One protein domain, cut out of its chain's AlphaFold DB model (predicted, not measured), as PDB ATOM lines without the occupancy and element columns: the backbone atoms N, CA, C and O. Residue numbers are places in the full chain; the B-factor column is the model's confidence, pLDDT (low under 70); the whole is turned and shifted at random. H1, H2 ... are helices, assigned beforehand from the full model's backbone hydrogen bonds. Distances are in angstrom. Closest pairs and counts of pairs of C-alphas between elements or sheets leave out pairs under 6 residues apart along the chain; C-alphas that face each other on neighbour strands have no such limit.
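AT A GLANCE: This is residues 5 to 19, 32 to 79 and 117 to 209 of the 220 residues of an uncharacterized protein of Marinovum sp (UniProt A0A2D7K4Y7). Two pairs of nearly parallel helices stand side by side: the hairpin of H2 and H3, and the short H1 along the long H7, with H2 and H7 close to each other. The end of H6 comes near the start of H7 at a steep angle, as at a corner, with the C-alphas of Val 166 and Val 185 closest at 7.9 A; the short H4 packs on H6, and long links join H2 to H3, H5 to H6 and H6 to H7. The printed part has 156 residues with seven named helices, H1 to H7 in order, and no named strand; it is all helix by class. It is compact, with a radius of gyration of the C-alphas of 16.7 A, and spans 46 by 45 by 27 A.

HOW THE PARTS SIT: H1, residues 9 to 17, touches H7, residues 184 to 209, the same way at a shallow tilt of 10 degrees; H7 does so with residues 190 to 197 alone, and the closest C-alphas, of Ala 15 and Thr 197, are 5.2 A apart. H2, residues 32 to 54, and H3, residues 67 to 77, form a hairpin and touch, opposite ways at a shallow tilt of 17 degrees; their closest C-alphas, of Asp 46 and Ala 67, are 5.1 A apart. H2 and H7 are close but not clearly touching, their closest C-alphas, of Tyr 37 and Ile 203, 7.5 A apart. H4, residues 117 to 120, touches H6, residues 155 to 167, with the C-alphas of Leu 120 and Ile 155 closest at 6.4 A. H5, residues 122 to 126, touches no helix. Every O i to N i+4 pair is within hydrogen-bond range in H1, H3, H5, H6 and H7, and 18 of 19 are in H2; H4 is too short for such a pair.

IN THESE COORDINATES: H1 begins with C-alpha 9 at (-26.077, -28.675, -38.945). From first to last C-alpha H2 measures 33.0 A, H3 15.7 A, H6 18.2 A and H7 36.9 A. H7 ends with C-alpha 209 at (-25.909, -40.469, -67.580).

THE WHOLE: The two C-alphas farthest apart, of Asp 147 and Asp 209, are 55.3 A apart. Residues 20 to 31 and 80 to 116 are not printed, with C-alpha gaps of 17.0 A and 29.9 A. The links H2 to H3, H5 to H6 and H6 to H7 are long. Residues 171 to 182 have pLDDT under 70.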
ATOM      1  N   LYS A   5     -24.213 -32.109 -33.244       87.75
ATOM      2  CA  LYS A   5     -25.382 -31.859 -34.099       87.75
ATOM      3  C   LYS A   5     -25.458 -30.399 -34.559       87.75
ATOM      4  O   LYS A   5     -25.692 -30.152 -35.738       87.75
ATOM      5  N   GLU A   6     -25.294 -29.444 -33.647       88.00
ATOM      6  CA  GLU A   6     -25.329 -28.012 -33.976       88.00
ATOM      7  C   GLU A   6     -24.130 -27.607 -34.844       88.00
ATOM      8  O   GLU A   6     -24.280 -26.826 -35.782       88.00
ATOM      9  N   LEU A   7     -22.955 -28.180 -34.585       87.69
ATOM     10  CA  LEU A   7     -21.715 -27.880 -35.309       87.69
ATOM     11  C   LEU A   7     -21.654 -28.450 -36.730       87.69
ATOM     12  O   LEU A   7     -20.893 -27.942 -37.566       87.69
ATOM     13  N   THR A   8     -22.449 -29.481 -37.009       89.69
ATOM     14  CA  THR A   8     -22.564 -30.118 -38.327       89.69
ATOM     15  C   THR A   8     -23.885 -29.799 -39.027       89.69
ATOM     16  O   THR A   8     -24.163 -30.355 -40.088       89.69
ATOM     17  N   TRP A   9     -24.711 -28.908 -38.469       90.38
ATOM     18  CA  TRP A   9     -26.077 -28.675 -38.945       90.38
ATOM     19  C   TRP A   9     -26.157 -28.207 -40.403       90.38
ATOM     20  O   TRP A   9     -26.975 -28.707 -41.171       90.38
ATOM     21  N   GLU A  10     -25.275 -27.300 -40.822       91.44
ATOM     22  CA  GLU A  10     -25.258 -26.834 -42.215       91.44
ATOM     23  C   GLU A  10     -24.808 -27.932 -43.193       91.44
ATOM     24  O   GLU A  10     -25.321 -28.006 -44.306       91.44
ATOM     25  N   HIS A  11     -23.937 -28.849 -42.760       92.88
ATOM     26  CA  HIS A  11     -23.529 -29.998 -43.578       92.88
ATOM     27  C   HIS A  11     -24.671 -31.014 -43.710       92.88
ATOM     28  O   HIS A  11     -24.895 -31.556 -44.789       92.88
ATOM     29  N   HIS A  12     -25.436 -31.224 -42.634       91.12
ATOM     30  CA  HIS A  12     -26.652 -32.033 -42.669       91.12
ATOM     31  C   HIS A  12     -27.685 -31.460 -43.648       91.12
ATOM     32  O   HIS A  12     -28.167 -32.180 -44.516       91.12
ATOM     33  N   LYS A  13     -27.978 -30.153 -43.568       91.69
ATOM     34  CA  LYS A  13     -28.891 -29.484 -44.510       91.69
ATOM     35  C   LYS A  13     -28.433 -29.609 -45.959       91.69
ATOM     36  O   LYS A  13     -29.264 -29.804 -46.842       91.69
ATOM     37  N   GLU A  14     -27.138 -29.449 -46.216       92.00
ATOM     38  CA  GLU A  14     -26.596 -29.587 -47.567       92.00
ATOM     39  C   GLU A  14     -26.773 -31.017 -48.087       92.00
ATOM     40  O   GLU A  14     -27.240 -31.204 -49.212       92.00
ATOM     41  N   ALA A  15     -26.498 -32.027 -47.260       90.75
ATOM     42  CA  ALA A  15     -26.736 -33.422 -47.616       90.75
ATOM     43  C   ALA A  15     -28.223 -33.691 -47.926       90.75
ATOM     44  O   ALA A  15     -28.535 -34.299 -48.947       90.75
ATOM     45  N   GLU A  16     -29.154 -33.178 -47.112       90.88
ATOM     46  CA  GLU A  16     -30.604 -33.342 -47.324       90.88
ATOM     47  C   GLU A  16     -31.126 -32.672 -48.604       90.88
ATOM     48  O   GLU A  16     -32.141 -33.093 -49.163       90.88
ATOM     49  N   ARG A  17     -30.451 -31.623 -49.088       93.12
ATOM     50  CA  ARG A  17     -30.847 -30.890 -50.301       93.12
ATOM     51  C   ARG A  17     -30.445 -31.588 -51.597       93.12
ATOM     52  O   ARG A  17     -30.948 -31.192 -52.655       93.12
ATOM     53  N   GLN A  18     -29.573 -32.599 -51.540       96.69
ATOM     54  CA  GLN A  18     -29.121 -33.305 -52.738       96.69
ATOM     55  C   GLN A  18     -30.301 -33.958 -53.468       96.69
ATOM     56  O   GLN A  18     -31.220 -34.500 -52.851       96.69
ATOM     57  N   LYS A  19     -30.277 -33.925 -54.806       95.31
ATOM     58  CA  LYS A  19     -31.362 -34.455 -55.648       95.31
ATOM     59  C   LYS A  19     -31.663 -35.922 -55.352       95.31
ATOM     60  O   LYS A  19     -32.824 -36.274 -55.173       95.31
ATOM     61  N   GLU A  32     -33.455 -50.877 -58.671       97.56
ATOM     62  CA  GLU A  32     -32.075 -51.053 -59.124       97.56
ATOM     63  C   GLU A  32     -31.180 -49.908 -58.631       97.56
ATOM     64  O   GLU A  32     -30.075 -50.144 -58.145       97.56
ATOM     65  N   ILE A  33     -31.680 -48.669 -58.675       98.38
ATOM     66  CA  ILE A  33     -30.979 -47.502 -58.124       98.38
ATOM     67  C   ILE A  33     -30.812 -47.635 -56.606       98.38
ATOM     68  O   ILE A  33     -29.730 -47.362 -56.078       98.38
ATOM     69  N   TYR A  34     -31.849 -48.087 -55.894       98.62
ATOM     70  CA  TYR A  34     -31.751 -48.318 -54.454       98.62
ATOM     71  C   TYR A  34     -30.762 -49.445 -54.120       98.62
ATOM     72  O   TYR A  34     -29.951 -49.295 -53.208       98.62
ATOM     73  N   ALA A  35     -30.735 -50.528 -54.898       98.69
ATOM     74  CA  ALA A  35     -29.760 -51.601 -54.734       98.69
ATOM     75  C   ALA A  35     -28.315 -51.136 -55.007       98.69
ATOM     76  O   ALA A  35     -27.413 -51.456 -54.235       98.69
ATOM     77  N   ILE A  36     -28.079 -50.308 -56.032       98.75
ATOM     78  CA  ILE A  36     -26.765 -49.680 -56.270       98.75
ATOM     79  C   ILE A  36     -26.353 -48.815 -55.071       98.75
ATOM     80  O   ILE A  36     -25.206 -48.876 -54.615       98.75
ATOM     81  N   TYR A  37     -27.285 -48.040 -54.513       98.81
ATOM     82  CA  TYR A  37     -27.042 -47.277 -53.292       98.81
ATOM     83  C   TYR A  37     -26.664 -48.186 -52.110       98.81
ATOM     84  O   TYR A  37     -25.662 -47.926 -51.441       98.81
ATOM     85  N   LEU A  38     -27.394 -49.285 -51.893       98.88
ATOM     86  CA  LEU A  38     -27.093 -50.264 -50.844       98.88
ATOM     87  C   LEU A  38     -25.723 -50.926 -51.035       98.88
ATOM     88  O   LEU A  38     -25.005 -51.093 -50.054       98.88
ATOM     89  N   ALA A  39     -25.309 -51.239 -52.266       98.88
ATOM     90  CA  ALA A  39     -23.983 -51.800 -52.540       98.88
ATOM     91  C   ALA A  39     -22.854 -50.861 -52.077       98.88
ATOM     92  O   ALA A  39     -21.889 -51.287 -51.433       98.88
ATOM     93  N   ASN A  40     -23.004 -49.562 -52.352       98.88
ATOM     94  CA  ASN A  40     -22.044 -48.535 -51.952       98.88
ATOM     95  C   ASN A  40     -22.086 -48.255 -50.442       98.88
ATOM     96  O   ASN A  40     -21.036 -48.074 -49.814       98.88
ATOM     97  N   GLN A  41     -23.278 -48.275 -49.835       98.75
ATOM     98  CA  GLN A  41     -23.413 -48.180 -48.382       98.75
ATOM     99  C   GLN A  41     -22.808 -49.395 -47.684       98.75
ATOM    100  O   GLN A  41     -22.075 -49.219 -46.720       98.75
ATOM    101  N   HIS A  42     -23.018 -50.609 -48.192       98.88
ATOM    102  CA  HIS A  42     -22.458 -51.820 -47.602       98.88
ATOM    103  C   HIS A  42     -20.940 -51.708 -47.489       98.88
ATOM    104  O   HIS A  42     -20.404 -51.829 -46.398       98.88
ATOM    105  N   LYS A  43     -20.254 -51.388 -48.594       98.69
ATOM    106  CA  LYS A  43     -18.792 -51.231 -48.602       98.69
ATOM    107  C   LYS A  43     -18.299 -50.172 -47.619       98.69
ATOM    108  O   LYS A  43     -17.259 -50.344 -46.995       98.69
ATOM    109  N   THR A  44     -19.064 -49.097 -47.474       98.56
ATOM    110  CA  THR A  44     -18.754 -48.006 -46.555       98.56
ATOM    111  C   THR A  44     -18.920 -48.420 -45.087       98.56
ATOM    112  O   THR A  44     -18.035 -48.173 -44.270       98.56
ATOM    113  N   TYR A  45     -20.054 -49.025 -44.737       98.75
ATOM    114  CA  TYR A  45     -20.335 -49.442 -43.364       98.75
ATOM    115  C   TYR A  45     -19.468 -50.627 -42.951       98.75
ATOM    116  O   TYR A  45     -19.039 -50.668 -41.809       98.75
ATOM    117  N   ASP A  46     -19.181 -51.556 -43.861       98.62
ATOM    118  CA  ASP A  46     -18.378 -52.749 -43.584       98.62
ATOM    119  C   ASP A  46     -16.970 -52.378 -43.098       98.62
ATOM    120  O   ASP A  46     -16.567 -52.784 -42.010       98.62
ATOM    121  N   VAL A  47     -16.264 -51.503 -43.827       98.44
ATOM    122  CA  VAL A  47     -14.925 -51.046 -43.414       98.44
ATOM    123  C   VAL A  47     -14.966 -50.193 -42.141       98.44
ATOM    124  O   VAL A  47     -14.125 -50.364 -41.263       98.44
ATOM    125  N   LEU A  48     -15.953 -49.300 -42.003       98.62
ATOM    126  CA  LEU A  48     -16.071 -48.434 -40.829       98.62
ATOM    127  C   LEU A  48     -16.376 -49.239 -39.560       98.62
ATOM    128  O   LEU A  48     -15.755 -49.021 -38.523       98.62
ATOM    129  N   GLU A  49     -17.330 -50.168 -39.634       98.44
ATOM    130  CA  GLU A  49     -17.716 -51.010 -38.504       98.44
ATOM    131  C   GLU A  49     -16.613 -52.007 -38.152       98.44
ATOM    132  O   GLU A  49     -16.418 -52.272 -36.970       98.44
ATOM    133  N   ALA A  50     -15.857 -52.516 -39.132       97.62
ATOM    134  CA  ALA A  50     -14.679 -53.337 -38.870       97.62
ATOM    135  C   ALA A  50     -13.628 -52.584 -38.039       97.62
ATOM    136  O   ALA A  50     -13.191 -53.108 -37.014       97.62
ATOM    137  N   MET A  51     -13.286 -51.349 -38.421       97.12
ATOM    138  CA  MET A  51     -12.341 -50.519 -37.657       97.12
ATOM    139  C   MET A  51     -12.883 -50.176 -36.266       97.12
ATOM    140  O   MET A  51     -12.183 -50.321 -35.271       97.12
ATOM    141  N   ALA A  52     -14.164 -49.813 -36.167       97.25
ATOM    142  CA  ALA A  52     -14.780 -49.503 -34.881       97.25
ATOM    143  C   ALA A  52     -14.822 -50.711 -33.928       97.25
ATOM    144  O   ALA A  52     -14.680 -50.542 -32.719       97.25
ATOM    145  N   MET A  53     -15.022 -51.925 -34.447       96.62
ATOM    146  CA  MET A  53     -14.953 -53.148 -33.640       96.62
ATOM    147  C   MET A  53     -13.525 -53.483 -33.207       96.62
ATOM    148  O   MET A  53     -13.348 -53.947 -32.087       96.62
ATOM    149  N   ALA A  54     -12.523 -53.261 -34.063       95.38
ATOM    150  CA  ALA A  54     -11.123 -53.498 -33.706       95.38
ATOM    151  C   ALA A  54     -10.689 -52.646 -32.497       95.38
ATOM    152  O   ALA A  54      -9.976 -53.142 -31.628       95.38
ATOM    153  N   ASP A  55     -11.219 -51.424 -32.394       93.88
ATOM    154  CA  ASP A  55     -10.983 -50.498 -31.279       93.88
ATOM    155  C   ASP A  55     -11.959 -50.681 -30.092       93.88
ATOM    156  O   ASP A  55     -11.968 -49.877 -29.157       93.88
ATOM    157  N   GLY A  56     -12.836 -51.696 -30.118       95.75
ATOM    158  CA  GLY A  56     -13.833 -51.947 -29.063       95.75
ATOM    159  C   GLY A  56     -14.930 -50.874 -28.950       95.75
ATOM    160  O   GLY A  56     -15.696 -50.831 -27.984       95.75
ATOM    161  N   LEU A  57     -15.060 -49.986 -29.942       96.00
ATOM    162  CA  LEU A  57     -16.000 -48.860 -29.908       96.00
ATOM    163  C   LEU A  57     -17.464 -49.300 -29.969       96.00
ATOM    164  O   LEU A  57     -18.340 -48.505 -29.620       96.00
ATOM    165  N   LEU A  58     -17.749 -50.533 -30.396       95.25
ATOM    166  CA  LEU A  58     -19.109 -51.059 -30.560       95.25
ATOM    167  C   LEU A  58     -19.469 -52.184 -29.579       95.25
ATOM    168  O   LEU A  58     -20.602 -52.662 -29.629       95.25
ATOM    169  N   ASP A  59     -18.556 -52.591 -28.693       93.88
ATOM    170  CA  ASP A  59     -18.729 -53.755 -27.801       93.88
ATOM    171  C   ASP A  59     -19.975 -53.652 -26.926       93.88
ATOM    172  O   ASP A  59     -20.679 -54.625 -26.669       93.88
ATOM    173  N   ASP A  60     -20.273 -52.431 -26.510       91.62
ATOM    174  CA  ASP A  60     -21.359 -52.111 -25.609       91.62
ATOM    175  C   ASP A  60     -22.630 -51.659 -26.363       91.62
ATOM    176  O   ASP A  60     -23.610 -51.272 -25.733       91.62
ATOM    177  N   MET A  61     -22.622 -51.665 -27.698       93.38
ATOM    178  CA  MET A  61     -23.769 -51.334 -28.550       93.38
ATOM    179  C   MET A  61     -23.754 -52.111 -29.879       93.38
ATOM    180  O   MET A  61     -23.956 -51.523 -30.945       93.38
ATOM    181  N   PRO A  62     -23.563 -53.444 -29.867       93.44
ATOM    182  CA  PRO A  62     -23.337 -54.218 -31.090       93.44
ATOM    183  C   PRO A  62     -24.534 -54.182 -32.050       93.44
ATOM    184  O   PRO A  62     -24.398 -54.423 -33.249       93.44
ATOM    185  N   GLU A  63     -25.725 -53.857 -31.545       93.06
ATOM    186  CA  GLU A  63     -26.949 -53.756 -32.338       93.06
ATOM    187  C   GLU A  63     -26.949 -52.552 -33.270       93.06
ATOM    188  O   GLU A  63     -27.739 -52.543 -34.214       93.06
ATOM    189  N   ILE A  64     -26.088 -51.556 -33.042       95.94
ATOM    190  CA  ILE A  64     -25.994 -50.391 -33.919       95.94
ATOM    191  C   ILE A  64     -25.482 -50.788 -35.309       95.94
ATOM    192  O   ILE A  64     -25.878 -50.176 -36.295       95.94
ATOM    193  N   ARG A  65     -24.716 -51.882 -35.415       97.00
ATOM    194  CA  ARG A  65     -24.137 -52.382 -36.669       97.00
ATOM    195  C   ARG A  65     -25.176 -52.610 -37.763       97.00
ATOM    196  O   ARG A  65     -26.214 -53.252 -37.547       97.00
ATOM    197  N   ARG A  66     -24.873 -52.098 -38.952       98.12
ATOM    198  CA  ARG A  66     -25.738 -52.064 -40.130       98.12
ATOM    199  C   ARG A  66     -25.199 -52.896 -41.278       98.12
ATOM    200  O   ARG A  66     -26.030 -53.418 -42.017       98.12
ATOM    201  N   ALA A  67     -23.882 -53.081 -41.417       98.56
ATOM    202  CA  ALA A  67     -23.303 -53.721 -42.605       98.56
ATOM    203  C   ALA A  67     -23.977 -55.066 -42.970       98.56
ATOM    204  O   ALA A  67     -24.439 -55.196 -44.106       98.56
ATOM    205  N   PRO A  68     -24.220 -56.012 -42.032       98.00
ATOM    206  CA  PRO A  68     -24.902 -57.267 -42.369       98.00
ATOM    207  C   PRO A  68     -26.339 -57.090 -42.884       98.00
ATOM    208  O   PRO A  68     -26.800 -57.852 -43.730       98.00
ATOM    209  N   ARG A  69     -27.066 -56.086 -42.378       98.44
ATOM    210  CA  ARG A  69     -28.447 -55.800 -42.795       98.44
ATOM    211  C   ARG A  69     -28.490 -55.076 -44.136       98.44
ATOM    212  O   ARG A  69     -29.313 -55.424 -44.970       98.44
ATOM    213  N   ILE A  70     -27.557 -54.153 -44.377       98.88
ATOM    214  CA  ILE A  70     -27.395 -53.512 -45.688       98.88
ATOM    215  C   ILE A  70     -27.085 -54.575 -46.748       98.88
ATOM    216  O   ILE A  70     -27.676 -54.551 -47.824       98.88
ATOM    217  N   LYS A  71     -26.210 -55.545 -46.440       98.69
ATOM    218  CA  LYS A  71     -25.921 -56.665 -47.349       98.69
ATOM    219  C   LYS A  71     -27.166 -57.487 -47.657       98.69
ATOM    220  O   LYS A  71     -27.403 -57.813 -48.812       98.69
ATOM    221  N   LYS A  72     -27.950 -57.805 -46.626       98.62
ATOM    222  CA  LYS A  72     -29.191 -58.565 -46.772       98.62
ATOM    223  C   LYS A  72     -30.199 -57.842 -47.671       98.62
ATOM    224  O   LYS A  72     -30.750 -58.472 -48.564       98.62
ATOM    225  N   ASP A  73     -30.410 -56.546 -47.450       98.75
ATOM    226  CA  ASP A  73     -31.319 -55.737 -48.272       98.75
ATOM    227  C   ASP A  73     -30.806 -55.611 -49.717       98.75
ATOM    228  O   ASP A  73     -31.587 -55.625 -50.665       98.75
ATOM    229  N   PHE A  74     -29.484 -55.521 -49.907       98.75
ATOM    230  CA  PHE A  74     -28.879 -55.539 -51.239       98.75
ATOM    231  C   PHE A  74     -29.142 -56.867 -51.960       98.75
ATOM    232  O   PHE A  74     -29.571 -56.852 -53.110       98.75
ATOM    233  N   ASP A  75     -28.921 -58.001 -51.289       98.31
ATOM    234  CA  ASP A  75     -29.109 -59.339 -51.867       98.31
ATOM    235  C   ASP A  75     -30.571 -59.645 -52.204       98.31
ATOM    236  O   ASP A  75     -30.844 -60.423 -53.115       98.31
ATOM    237  N   GLU A  76     -31.516 -59.033 -51.487       98.25
ATOM    238  CA  GLU A  76     -32.943 -59.111 -51.804       98.25
ATOM    239  C   GLU A  76     -33.259 -58.466 -53.162       98.25
ATOM    240  O   GLU A  76     -34.060 -58.996 -53.931       98.25
ATOM    241  N   LEU A  77     -32.637 -57.322 -53.457       98.12
ATOM    242  CA  LEU A  77     -32.976 -56.496 -54.617       98.12
ATOM    243  C   LEU A  77     -32.095 -56.778 -55.840       98.12
ATOM    244  O   LEU A  77     -32.557 -56.676 -56.979       98.12
ATOM    245  N   TRP A  78     -30.824 -57.120 -55.635       98.06
ATOM    246  CA  TRP A  78     -29.857 -57.309 -56.711       98.06
ATOM    247  C   TRP A  78     -29.827 -58.757 -57.198       98.06
ATOM    248  O   TRP A  78     -28.998 -59.567 -56.788       98.06
ATOM    249  N   THR A  79     -30.730 -59.078 -58.122       95.06
ATOM    250  CA  THR A  79     -30.860 -60.422 -58.717       95.06
ATOM    251  C   THR A  79     -30.071 -60.599 -60.020       95.06
ATOM    252  O   THR A  79     -30.127 -61.652 -60.656       95.06
ATOM    253  N   MET A 117     -26.422 -42.120 -36.520       97.31
ATOM    254  CA  MET A 117     -27.424 -41.129 -36.077       97.31
ATOM    255  C   MET A 117     -28.404 -40.774 -37.204       97.31
ATOM    256  O   MET A 117     -29.590 -40.553 -36.935       97.31
ATOM    257  N   GLY A 118     -27.923 -40.736 -38.453       96.56
ATOM    258  CA  GLY A 118     -28.756 -40.576 -39.644       96.56
ATOM    259  C   GLY A 118     -29.773 -41.710 -39.777       96.56
ATOM    260  O   GLY A 118     -30.970 -41.446 -39.910       96.56
ATOM    261  N   ASP A 119     -29.327 -42.959 -39.631       97.88
ATOM    262  CA  ASP A 119     -30.181 -44.156 -39.710       97.88
ATOM    263  C   ASP A 119     -31.232 -44.224 -38.590       97.88
ATOM    264  O   ASP A 119     -32.394 -44.581 -38.819       97.88
ATOM    265  N   LEU A 120     -30.837 -43.838 -37.375       97.44
ATOM    266  CA  LEU A 120     -31.710 -43.742 -36.202       97.44
ATOM    267  C   LEU A 120     -32.704 -42.568 -36.292       97.44
ATOM    268  O   LEU A 120     -33.658 -42.515 -35.518       97.44
ATOM    269  N   SER A 121     -32.489 -41.618 -37.209       94.75
ATOM    270  CA  SER A 121     -33.314 -40.414 -37.366       94.75
ATOM    271  C   SER A 121     -34.018 -40.393 -38.728       94.75
ATOM    272  O   SER A 121     -35.123 -40.921 -38.863       94.75
ATOM    273  N   GLY A 122     -33.387 -39.817 -39.758       94.38
ATOM    274  CA  GLY A 122     -33.947 -39.735 -41.110       94.38
ATOM    275  C   GLY A 122     -34.185 -41.107 -41.745       94.38
ATOM    276  O   GLY A 122     -35.181 -41.293 -42.444       94.38
ATOM    277  N   GLY A 123     -33.351 -42.097 -41.413       96.81
ATOM    278  CA  GLY A 123     -33.490 -43.484 -41.864       96.81
ATOM    279  C   GLY A 123     -34.846 -44.104 -41.536       96.81
ATOM    280  O   GLY A 123     -35.414 -44.825 -42.353       96.81
ATOM    281  N   GLN A 124     -35.448 -43.737 -40.403       96.50
ATOM    282  CA  GLN A 124     -36.780 -44.222 -40.030       96.50
ATOM    283  C   GLN A 124     -37.880 -43.691 -40.959       96.50
ATOM    284  O   GLN A 124     -38.907 -44.346 -41.146       96.50
ATOM    285  N   MET A 125     -37.679 -42.513 -41.560       96.50
ATOM    286  CA  MET A 125     -38.565 -41.998 -42.606       96.50
ATOM    287  C   MET A 125     -38.301 -42.682 -43.946       96.50
ATOM    288  O   MET A 125     -39.262 -43.085 -44.601       96.50
ATOM    289  N   ILE A 126     -37.024 -42.858 -44.305       97.00
ATOM    290  CA  ILE A 126     -36.587 -43.535 -45.537       97.00
ATOM    291  C   ILE A 126     -37.149 -44.958 -45.597       97.00
ATOM    292  O   ILE A 126     -37.705 -45.346 -46.619       97.00
ATOM    293  N   LYS A 127     -37.112 -45.705 -44.486       97.50
ATOM    294  CA  LYS A 127     -37.638 -47.076 -44.399       97.50
ATOM    295  C   LYS A 127     -39.068 -47.219 -44.937       97.50
ATOM    296  O   LYS A 127     -39.411 -48.238 -45.517       97.50
ATOM    297  N   ARG A 128     -39.915 -46.200 -44.765       97.00
ATOM    298  CA  ARG A 128     -41.320 -46.222 -45.214       97.00
ATOM    299  C   ARG A 128     -41.501 -45.912 -46.705       97.00
ATOM    300  O   ARG A 128     -42.636 -45.846 -47.169       97.00
ATOM    301  N   LYS A 129     -40.415 -45.601 -47.414       97.19
ATOM    302  CA  LYS A 129     -40.404 -45.050 -48.777       97.19
ATOM    303  C   LYS A 129     -39.548 -45.856 -49.754       97.19
ATOM    304  O   LYS A 129     -39.639 -45.623 -50.953       97.19
ATOM    305  N   ILE A 130     -38.719 -46.759 -49.250       97.62
ATOM    306  CA  ILE A 130     -37.829 -47.591 -50.058       97.62
ATOM    307  C   ILE A 130     -38.513 -48.902 -50.470       97.62
ATOM    308  O   ILE A 130     -39.447 -49.335 -49.792       97.62
ATOM    309  N   PRO A 131     -38.070 -49.527 -51.572       97.44
ATOM    310  CA  PRO A 131     -38.477 -50.876 -51.942       97.44
ATOM    311  C   PRO A 131     -37.739 -51.933 -51.107       97.44
ATOM    312  O   PRO A 131     -36.693 -51.665 -50.513       97.44
ATOM    313  N   GLY A 132     -38.267 -53.158 -51.112       97.12
ATOM    314  CA  GLY A 132     -37.719 -54.287 -50.356       97.12
ATOM    315  C   GLY A 132     -38.006 -54.219 -48.853       97.12
ATOM    316  O   GLY A 132     -38.819 -53.413 -48.391       97.12
ATOM    317  N   ALA A 133     -37.353 -55.078 -48.070       97.81
ATOM    318  CA  ALA A 133     -37.626 -55.211 -46.640       97.81
ATOM    319  C   ALA A 133     -37.100 -54.042 -45.786       97.81
ATOM    320  O   ALA A 133     -37.635 -53.781 -44.704       97.81
ATOM    321  N   GLY A 134     -36.051 -53.344 -46.237       97.75
ATOM    322  CA  GLY A 134     -35.473 -52.202 -45.521       97.75
ATOM    323  C   GLY A 134     -34.919 -52.548 -44.140       97.75
ATOM    324  O   GLY A 134     -35.028 -51.739 -43.207       97.75
ATOM    325  N   THR A 135     -34.374 -53.756 -43.980       97.94
ATOM    326  CA  THR A 135     -33.912 -54.258 -42.685       97.94
ATOM    327  C   THR A 135     -32.739 -53.458 -42.132       97.94
ATOM    328  O   THR A 135     -32.554 -53.440 -40.916       97.94
ATOM    329  N   MET A 136     -31.979 -52.719 -42.951       97.62
ATOM    330  CA  MET A 136     -30.925 -51.812 -42.484       97.62
ATOM    331  C   MET A 136     -31.441 -50.758 -41.499       97.62
ATOM    332  O   MET A 136     -30.693 -50.322 -40.628       97.62
ATOM    333  N   TYR A 137     -32.726 -50.409 -41.555       97.69
ATOM    334  CA  TYR A 137     -33.342 -49.464 -40.627       97.69
ATOM    335  C   TYR A 137     -33.995 -50.142 -39.409       97.69
ATOM    336  O   TYR A 137     -34.560 -49.448 -38.562       97.69
ATOM    337  N   ASP A 138     -33.883 -51.472 -39.277       95.31
ATOM    338  CA  ASP A 138     -34.351 -52.237 -38.117       95.31
ATOM    339  C   ASP A 138     -33.323 -52.262 -36.988       95.31
ATOM    340  O   ASP A 138     -32.302 -52.966 -37.032       95.31
ATOM    341  N   PHE A 139     -33.627 -51.539 -35.916       92.81
ATOM    342  CA  PHE A 139     -32.864 -51.563 -34.672       92.81
ATOM    343  C   PHE A 139     -33.527 -52.533 -33.695       92.81
ATOM    344  O   PHE A 139     -34.419 -52.182 -32.931       92.81
ATOM    345  N   ASN A 140     -33.108 -53.800 -33.767       86.50
ATOM    346  CA  ASN A 140     -33.581 -54.835 -32.851       86.50
ATOM    347  C   ASN A 140     -32.740 -54.810 -31.579       86.50
ATOM    348  O   ASN A 140     -31.582 -55.225 -31.628       86.50
ATOM    349  N   PHE A 141     -33.342 -54.404 -30.462       89.06
ATOM    350  CA  PHE A 141     -32.653 -54.364 -29.177       89.06
ATOM    351  C   PHE A 141     -32.631 -55.755 -28.509       89.06
ATOM    352  O   PHE A 141     -33.604 -56.174 -27.868       89.06
ATOM    353  N   ARG A 142     -31.577 -56.529 -28.781       85.94
ATOM    354  CA  ARG A 142     -31.322 -57.905 -28.325       85.94
ATOM    355  C   ARG A 142     -30.110 -58.044 -27.396       85.94
ATOM    356  O   ARG A 142     -30.050 -59.046 -26.691       85.94
ATOM    357  N   TYR A 143     -29.163 -57.110 -27.421       86.94
ATOM    358  CA  TYR A 143     -27.995 -57.091 -26.549       86.94
ATOM    359  C   TYR A 143     -28.436 -56.912 -25.100       86.94
ATOM    360  O   TYR A 143     -29.354 -56.142 -24.797       86.94
ATOM    361  N   LYS A 144     -27.789 -57.670 -24.220       88.06
ATOM    362  CA  LYS A 144     -28.085 -57.698 -22.797       88.06
ATOM    363  C   LYS A 144     -26.829 -57.384 -22.004       88.06
ATOM    364  O   LYS A 144     -25.763 -57.884 -22.353       88.06
ATOM    365  N   ASP A 145     -26.986 -56.593 -20.953       82.19
ATOM    366  CA  ASP A 145     -25.912 -56.298 -20.010       82.19
ATOM    367  C   ASP A 145     -25.638 -57.497 -19.088       82.19
ATOM    368  O   ASP A 145     -26.300 -58.539 -19.163       82.19
ATOM    369  N   GLY A 146     -24.637 -57.369 -18.212       82.50
ATOM    370  CA  GLY A 146     -24.213 -58.438 -17.301       82.50
ATOM    371  C   GLY A 146     -25.300 -58.926 -16.333       82.50
ATOM    372  O   GLY A 146     -25.190 -60.030 -15.806       82.50
ATOM    373  N   ASP A 147     -26.364 -58.145 -16.133       87.88
ATOM    374  CA  ASP A 147     -27.539 -58.517 -15.336       87.88
ATOM    375  C   ASP A 147     -28.656 -59.201 -16.157       87.88
ATOM    376  O   ASP A 147     -29.699 -59.574 -15.620       87.88
ATOM    377  N   GLY A 148     -28.451 -59.389 -17.465       85.88
ATOM    378  CA  GLY A 148     -29.409 -60.012 -18.378       85.88
ATOM    379  C   GLY A 148     -30.542 -59.096 -18.857       85.88
ATOM    380  O   GLY A 148     -31.396 -59.557 -19.633       85.88
ATOM    381  N   SER A 149     -30.562 -57.825 -18.441       86.31
ATOM    382  CA  SER A 149     -31.489 -56.807 -18.941       86.31
ATOM    383  C   SER A 149     -31.059 -56.315 -20.325       86.31
ATOM    384  O   SER A 149     -29.884 -56.364 -20.679       86.31
ATOM    385  N   LYS A 150     -32.018 -55.891 -21.160       88.56
ATOM    386  CA  LYS A 150     -31.680 -55.278 -22.451       88.56
ATOM    387  C   LYS A 150     -31.060 -53.911 -22.199       88.56
ATOM    388  O   LYS A 150     -31.706 -53.080 -21.567       88.56
ATOM    389  N   LYS A 151     -29.889 -53.663 -22.783       90.00
ATOM    390  CA  LYS A 151     -29.202 -52.378 -22.617       90.00
ATOM    391  C   LYS A 151     -29.985 -51.203 -23.205       90.00
ATOM    392  O   LYS A 151     -30.030 -50.122 -22.631       90.00
ATOM    393  N   PHE A 152     -30.612 -51.433 -24.356       93.81
ATOM    394  CA  PHE A 152     -31.496 -50.473 -25.006       93.81
ATOM    395  C   PHE A 152     -32.867 -51.106 -25.232       93.81
ATOM    396  O   PHE A 152     -33.011 -52.314 -25.416       93.81
ATOM    397  N   GLN A 153     -33.896 -50.278 -25.224       93.25
ATOM    398  CA  GLN A 153     -35.284 -50.647 -25.472       93.25
ATOM    399  C   GLN A 153     -35.912 -49.751 -26.539       93.25
ATOM    400  O   GLN A 153     -36.889 -50.152 -27.174       93.25
ATOM    401  N   THR A 154     -35.341 -48.565 -26.773       95.12
ATOM    402  CA  THR A 154     -35.847 -47.602 -27.754       95.12
ATOM    403  C   THR A 154     -34.747 -47.012 -28.642       95.12
ATOM    404  O   THR A 154     -33.567 -46.971 -28.292       95.12
ATOM    405  N   ILE A 155     -35.154 -46.492 -29.807       95.50
ATOM    406  CA  ILE A 155     -34.265 -45.740 -30.707       95.50
ATOM    407  C   ILE A 155     -33.709 -44.491 -30.008       95.50
ATOM    408  O   ILE A 155     -32.548 -44.144 -30.216       95.50
ATOM    409  N   GLU A 156     -34.498 -43.820 -29.164       96.25
ATOM    410  CA  GLU A 156     -34.050 -42.608 -28.467       96.25
ATOM    411  C   GLU A 156     -32.984 -42.890 -27.403       96.25
ATOM    412  O   GLU A 156     -32.051 -42.096 -27.247       96.25
ATOM    413  N   GLU A 157     -33.049 -44.039 -26.728       95.75
ATOM    414  CA  GLU A 157     -31.982 -44.488 -25.826       95.75
ATOM    415  C   GLU A 157     -30.688 -44.759 -26.598       95.75
ATOM    416  O   GLU A 157     -29.630 -44.263 -26.214       95.75
ATOM    417  N   MET A 158     -30.770 -45.451 -27.740       95.75
ATOM    418  CA  MET A 158     -29.602 -45.712 -28.588       95.75
ATOM    419  C   MET A 158     -29.000 -44.418 -29.160       95.75
ATOM    420  O   MET A 158     -27.780 -44.256 -29.172       95.75
ATOM    421  N   LYS A 159     -29.829 -43.449 -29.574       96.31
ATOM    422  CA  LYS A 159     -29.362 -42.118 -30.011       96.31
ATOM    423  C   LYS A 159     -28.659 -41.371 -28.885       96.31
ATOM    424  O   LYS A 159     -27.627 -40.745 -29.120       96.31
ATOM    425  N   SER A 160     -29.219 -41.416 -27.680       95.50
ATOM    426  CA  SER A 160     -28.629 -40.774 -26.504       95.50
ATOM    427  C   SER A 160     -27.287 -41.409 -26.147       95.50
ATOM    428  O   SER A 160     -26.314 -40.687 -25.946       95.50
ATOM    429  N   ALA A 161     -27.194 -42.739 -26.170       94.88
ATOM    430  CA  ALA A 161     -25.947 -43.459 -25.932       94.88
ATOM    431  C   ALA A 161     -24.882 -43.154 -26.991       94.88
ATOM    432  O   ALA A 161     -23.732 -42.898 -26.643       94.88
ATOM    433  N   LEU A 162     -25.259 -43.102 -28.273       95.50
ATOM    434  CA  LEU A 162     -24.329 -42.747 -29.344       95.50
ATOM    435  C   LEU A 162     -23.801 -41.312 -29.194       95.50
ATOM    436  O   LEU A 162     -22.615 -41.082 -29.416       95.50
ATOM    437  N   ARG A 163     -24.652 -40.359 -28.785       94.12
ATOM    438  CA  ARG A 163     -24.236 -38.978 -28.465       94.12
ATOM    439  C   ARG A 163     -23.230 -38.954 -27.324       94.12
ATOM    440  O   ARG A 163     -22.126 -38.466 -27.515       94.12
ATOM    441  N   LEU A 164     -23.582 -39.560 -26.188       92.62
ATOM    442  CA  LEU A 164     -22.704 -39.627 -25.020       92.62
ATOM    443  C   LEU A 164     -21.360 -40.285 -25.348       92.62
ATOM    444  O   LEU A 164     -20.325 -39.846 -24.855       92.62
ATOM    445  N   LYS A 165     -21.368 -41.310 -26.207       93.31
ATOM    446  CA  LYS A 165     -20.150 -41.986 -26.644       93.31
ATOM    447  C   LYS A 165     -19.268 -41.095 -27.517       93.31
ATOM    448  O   LYS A 165     -18.074 -41.058 -27.277       93.31
ATOM    449  N   VAL A 166     -19.802 -40.351 -28.490       92.50
ATOM    450  CA  VAL A 166     -18.958 -39.412 -29.260       92.50
ATOM    451  C   VAL A 166     -18.497 -38.223 -28.400       92.50
ATOM    452  O   VAL A 166     -17.369 -37.758 -28.545       92.50
ATOM    453  N   ASP A 167     -19.330 -37.769 -27.458       89.00
ATOM    454  CA  ASP A 167     -19.010 -36.722 -26.478       89.00
ATOM    455  C   ASP A 167     -17.857 -37.116 -25.538       89.00
ATOM    456  O   ASP A 167     -17.096 -36.249 -25.096       89.00
ATOM    457  N   SER A 168     -17.692 -38.411 -25.228       88.69
ATOM    458  CA  SER A 168     -16.644 -38.869 -24.305       88.69
ATOM    459  C   SER A 168     -15.231 -38.760 -24.880       88.69
ATOM    460  O   SER A 168     -14.275 -38.768 -24.108       88.69
ATOM    461  N   PHE A 169     -15.083 -38.636 -26.203       84.44
ATOM    462  CA  PHE A 169     -13.780 -38.446 -26.850       84.44
ATOM    463  C   PHE A 169     -13.340 -36.984 -26.877       84.44
ATOM    464  O   PHE A 169     -12.155 -36.697 -26.716       84.44
ATOM    465  N   GLN A 170     -14.265 -36.040 -27.074       72.62
ATOM    466  CA  GLN A 170     -13.902 -34.630 -27.164       72.62
ATOM    467  C   GLN A 170     -15.061 -33.707 -26.790       72.62
ATOM    468  O   GLN A 170     -16.133 -33.756 -27.386       72.62
ATOM    469  N   LYS A 171     -14.805 -32.771 -25.866       65.69
ATOM    470  CA  LYS A 171     -15.719 -31.648 -25.612       65.69
ATOM    471  C   LYS A 171     -15.660 -30.671 -26.783       65.69
ATOM    472  O   LYS A 171     -14.585 -30.201 -27.161       65.69
ATOM    473  N   TYR A 172     -16.815 -30.366 -27.361       69.50
ATOM    474  CA  TYR A 172     -16.889 -29.588 -28.590       69.50
ATOM    475  C   TYR A 172     -16.526 -28.111 -28.399       69.50
ATOM    476  O   TYR A 172     -16.917 -27.472 -27.418       69.50
ATOM    477  N   SER A 173     -15.831 -27.545 -29.387       60.66
ATOM    478  CA  SER A 173     -15.619 -26.103 -29.511       60.66
ATOM    479  C   SER A 173     -15.848 -25.662 -30.955       60.66
ATOM    480  O   SER A 173     -15.577 -26.407 -31.897       60.66
ATOM    481  N   ASP A 174     -16.332 -24.434 -31.127       58.06
ATOM    482  CA  ASP A 174     -16.568 -23.819 -32.439       58.06
ATOM    483  C   ASP A 174     -15.262 -23.490 -33.186       58.06
ATOM    484  O   ASP A 174     -15.311 -23.090 -34.345       58.06
ATOM    485  N   ALA A 175     -14.100 -23.659 -32.542       60.12
ATOM    486  CA  ALA A 175     -12.799 -23.257 -33.073       60.12
ATOM    487  C   ALA A 175     -12.309 -24.123 -34.247       60.12
ATOM    488  O   ALA A 175     -11.304 -23.797 -34.864       60.12
ATOM    489  N   SER A 176     -12.994 -25.222 -34.579       56.00
ATOM    490  CA  SER A 176     -12.642 -26.021 -35.754       56.00
ATOM    491  C   SER A 176     -13.266 -25.475 -37.031       56.00
ATOM    492  O   SER A 176     -14.495 -25.416 -37.171       56.00
ATOM    493  N   THR A 177     -12.417 -25.197 -38.009       56.28
ATOM    494  CA  THR A 177     -12.771 -25.062 -39.428       56.28
ATOM    495  C   THR A 177     -12.257 -26.296 -40.182       56.28
ATOM    496  O   THR A 177     -11.470 -27.064 -39.638       56.28
ATOM    497  N   ILE A 178     -12.682 -26.532 -41.432       53.75
ATOM    498  CA  ILE A 178     -12.065 -27.591 -42.269       53.75
ATOM    499  C   ILE A 178     -10.553 -27.338 -42.453       53.75
ATOM    500  O   ILE A 178      -9.789 -28.261 -42.707       53.75
ATOM    501  N   THR A 179     -10.112 -26.089 -42.315       49.41
ATOM    502  CA  THR A 179      -8.724 -25.669 -42.522       49.41
ATOM    503  C   THR A 179      -7.857 -25.747 -41.266       49.41
ATOM    504  O   THR A 179      -6.642 -25.863 -41.385       49.41
ATOM    505  N   GLU A 180      -8.448 -25.718 -40.069       51.09
ATOM    506  CA  GLU A 180      -7.725 -25.730 -38.794       51.09
ATOM    507  C   GLU A 180      -8.178 -26.939 -37.968       51.09
ATOM    508  O   GLU A 180      -9.243 -26.934 -37.342       51.09
ATOM    509  N   ASN A 181      -7.373 -28.009 -37.991       56.19
ATOM    510  CA  ASN A 181      -7.663 -29.280 -37.324       56.19
ATOM    511  C   ASN A 181      -7.440 -29.204 -35.798       56.19
ATOM    512  O   ASN A 181      -6.587 -29.884 -35.236       56.19
ATOM    513  N   VAL A 182      -8.180 -28.318 -35.125       58.94
ATOM    514  CA  VAL A 182      -8.107 -28.105 -33.667       58.94
ATOM    515  C   VAL A 182      -9.123 -28.992 -32.924       58.94
ATOM    516  O   VAL A 182      -8.966 -29.267 -31.735       58.94
ATOM    517  N   ASN A 183     -10.162 -29.475 -33.623       70.00
ATOM    518  CA  ASN A 183     -11.161 -30.412 -33.098       70.00
ATOM    519  C   ASN A 183     -11.330 -31.607 -34.046       70.00
ATOM    520  O   ASN A 183     -12.114 -31.530 -34.997       70.00
ATOM    521  N   ASN A 184     -10.598 -32.693 -33.776       79.38
ATOM    522  CA  ASN A 184     -10.575 -33.889 -34.620       79.38
ATOM    523  C   ASN A 184     -11.989 -34.456 -34.829       79.38
ATOM    524  O   ASN A 184     -12.339 -34.781 -35.956       79.38
ATOM    525  N   VAL A 185     -12.838 -34.500 -33.794       88.62
ATOM    526  CA  VAL A 185     -14.200 -35.065 -33.897       88.62
ATOM    527  C   VAL A 185     -15.115 -34.222 -34.792       88.62
ATOM    528  O   VAL A 185     -15.818 -34.756 -35.649       88.62
ATOM    529  N   VAL A 186     -15.130 -32.896 -34.613       88.31
ATOM    530  CA  VAL A 186     -15.997 -32.002 -35.409       88.31
ATOM    531  C   VAL A 186     -15.526 -31.931 -36.858       88.31
ATOM    532  O   VAL A 186     -16.357 -31.966 -37.771       88.31
ATOM    533  N   TYR A 187     -14.211 -31.833 -37.071       88.38
ATOM    534  CA  TYR A 187     -13.608 -31.902 -38.399       88.38
ATOM    535  C   TYR A 187     -14.024 -33.194 -39.102       88.38
ATOM    536  O   TYR A 187     -14.579 -33.157 -40.201       88.38
ATOM    537  N   GLU A 188     -13.853 -34.323 -38.424       92.62
ATOM    538  CA  GLU A 188     -14.109 -35.629 -39.005       92.62
ATOM    539  C   GLU A 188     -15.599 -35.864 -39.289       92.62
ATOM    540  O   GLU A 188     -15.975 -36.371 -40.345       92.62
ATOM    541  N   ALA A 189     -16.492 -35.396 -38.415       94.19
ATOM    542  CA  ALA A 189     -17.923 -35.458 -38.686       94.19
ATOM    543  C   ALA A 189     -18.296 -34.690 -39.973       94.19
ATOM    544  O   ALA A 189     -19.098 -35.169 -40.781       94.19
ATOM    545  N   ARG A 190     -17.693 -33.516 -40.210       93.44
ATOM    546  CA  ARG A 190     -17.888 -32.743 -41.452       93.44
ATOM    547  C   ARG A 190     -17.311 -33.466 -42.668       93.44
ATOM    548  O   ARG A 190     -17.973 -33.504 -43.707       93.44
ATOM    549  N   THR A 191     -16.141 -34.084 -42.530       95.25
ATOM    550  CA  THR A 191     -15.546 -34.946 -43.560       95.25
ATOM    551  C   THR A 191     -16.480 -36.100 -43.926       95.25
ATOM    552  O   THR A 191     -16.760 -36.312 -45.109       95.25
ATOM    553  N   CYS A 192     -17.075 -36.774 -42.938       97.50
ATOM    554  CA  CYS A 192     -18.058 -37.829 -43.174       97.50
ATOM    555  C   CYS A 192     -19.289 -37.329 -43.950       97.50
ATOM    556  O   CYS A 192     -19.725 -37.985 -44.902       97.50
ATOM    557  N   PHE A 193     -19.841 -36.162 -43.588       97.19
ATOM    558  CA  PHE A 193     -20.950 -35.548 -44.332       97.19
ATOM    559  C   PHE A 193     -20.567 -35.218 -45.777       97.19
ATOM    560  O   PHE A 193     -21.377 -35.421 -46.686       97.19
ATOM    561  N   ASN A 194     -19.345 -34.739 -46.006       97.06
ATOM    562  CA  ASN A 194     -18.859 -34.461 -47.352       97.06
ATOM    563  C   ASN A 194     -18.786 -35.744 -48.196       97.06
ATOM    564  O   ASN A 194     -19.297 -35.763 -49.313       97.06
ATOM    565  N   PHE A 195     -18.253 -36.843 -47.653       98.44
ATOM    566  CA  PHE A 195     -18.251 -38.135 -48.348       98.44
ATOM    567  C   PHE A 195     -19.661 -38.646 -48.669       98.44
ATOM    568  O   PHE A 195     -19.904 -39.107 -49.783       98.44
ATOM    569  N   ALA A 196     -20.608 -38.532 -47.733       97.44
ATOM    570  CA  ALA A 196     -22.005 -38.891 -47.992       97.44
ATOM    571  C   ALA A 196     -22.616 -38.029 -49.114       97.44
ATOM    572  O   ALA A 196     -23.258 -38.547 -50.025       97.44
ATOM    573  N   THR A 197     -22.350 -36.723 -49.088       97.75
ATOM    574  CA  THR A 197     -22.832 -35.766 -50.093       97.75
ATOM    575  C   THR A 197     -22.248 -36.050 -51.478       97.75
ATOM    576  O   THR A 197     -22.968 -35.999 -52.474       97.75
ATOM    577  N   LEU A 198     -20.955 -36.371 -51.559       98.50
ATOM    578  CA  LEU A 198     -20.290 -36.743 -52.807       98.50
ATOM    579  C   LEU A 198     -20.836 -38.058 -53.376       98.50
ATOM    580  O   LEU A 198     -21.074 -38.132 -54.576       98.50
ATOM    581  N   LEU A 199     -21.142 -39.047 -52.530       98.62
ATOM    582  CA  LEU A 199     -21.781 -40.284 -52.981       98.62
ATOM    583  C   LEU A 199     -23.173 -40.008 -53.569       98.62
ATOM    584  O   LEU A 199     -23.518 -40.544 -54.618       98.62
ATOM    585  N   PHE A 200     -23.967 -39.133 -52.944       98.38
ATOM    586  CA  PHE A 200     -25.262 -38.727 -53.503       98.38
ATOM    587  C   PHE A 200     -25.120 -38.039 -54.866       98.38
ATOM    588  O   PHE A 200     -25.963 -38.247 -55.739       98.38
ATOM    589  N   LYS A 201     -24.057 -37.254 -55.072       98.38
ATOM    590  CA  LYS A 201     -23.748 -36.623 -56.365       98.38
ATOM    591  C   LYS A 201     -23.297 -37.638 -57.415       98.38
ATOM    592  O   LYS A 201     -23.719 -37.521 -58.562       98.38
ATOM    593  N   ASP A 202     -22.501 -38.636 -57.034       98.62
ATOM    594  CA  ASP A 202     -22.103 -39.727 -57.932       98.62
ATOM    595  C   ASP A 202     -23.330 -40.518 -58.416       98.62
ATOM    596  O   ASP A 202     -23.451 -40.802 -59.608       98.62
ATOM    597  N   ILE A 203     -24.283 -40.799 -57.521       98.56
ATOM    598  CA  ILE A 203     -25.529 -41.491 -57.878       98.56
ATOM    599  C   ILE A 203     -26.421 -40.617 -58.771       98.56
ATOM    600  O   ILE A 203     -26.932 -41.105 -59.775       98.56
ATOM    601  N   ASP A 204     -26.587 -39.327 -58.454       97.94
ATOM    602  CA  ASP A 204     -27.344 -38.393 -59.306       97.94
ATOM    603  C   ASP A 204     -26.741 -38.319 -60.713       97.94
ATOM    604  O   ASP A 204     -27.451 -38.417 -61.713       97.94
ATOM    605  N   LYS A 205     -25.409 -38.227 -60.807       98.38
ATOM    606  CA  LYS A 205     -24.704 -38.274 -62.087       98.38
ATOM    607  C   LYS A 205     -24.963 -39.586 -62.827       98.38
ATOM    608  O   LYS A 205     -25.256 -39.542 -64.017       98.38
ATOM    609  N   PHE A 206     -24.894 -40.727 -62.145       98.50
ATOM    610  CA  PHE A 206     -25.171 -42.029 -62.749       98.50
ATOM    611  C   PHE A 206     -26.593 -42.129 -63.309       98.50
ATOM    612  O   PHE A 206     -26.767 -42.623 -64.423       98.50
ATOM    613  N   ILE A 207     -27.594 -41.637 -62.573       98.19
ATOM    614  CA  ILE A 207     -28.987 -41.586 -63.039       98.19
ATOM    615  C   ILE A 207     -29.079 -40.732 -64.308       98.19
ATOM    616  O   ILE A 207     -29.602 -41.210 -65.310       98.19
ATOM    617  N   ASN A 208     -28.505 -39.524 -64.299       97.56
ATOM    618  CA  ASN A 208     -28.534 -38.609 -65.446       97.56
ATOM    619  C   ASN A 208     -27.821 -39.194 -66.680       97.56
ATOM    620  O   ASN A 208     -28.347 -39.138 -67.789       97.56
ATOM    621  N   ASP A 209     -26.654 -39.816 -66.495       98.19
ATOM    622  CA  ASP A 209     -25.909 -40.469 -67.580       98.19
ATOM    623  C   ASP A 209     -26.681 -41.672 -68.171       98.19
ATOM    624  O   ASP A 209     -26.413 -42.101 -69.295       98.19
TER     625      ASP A 209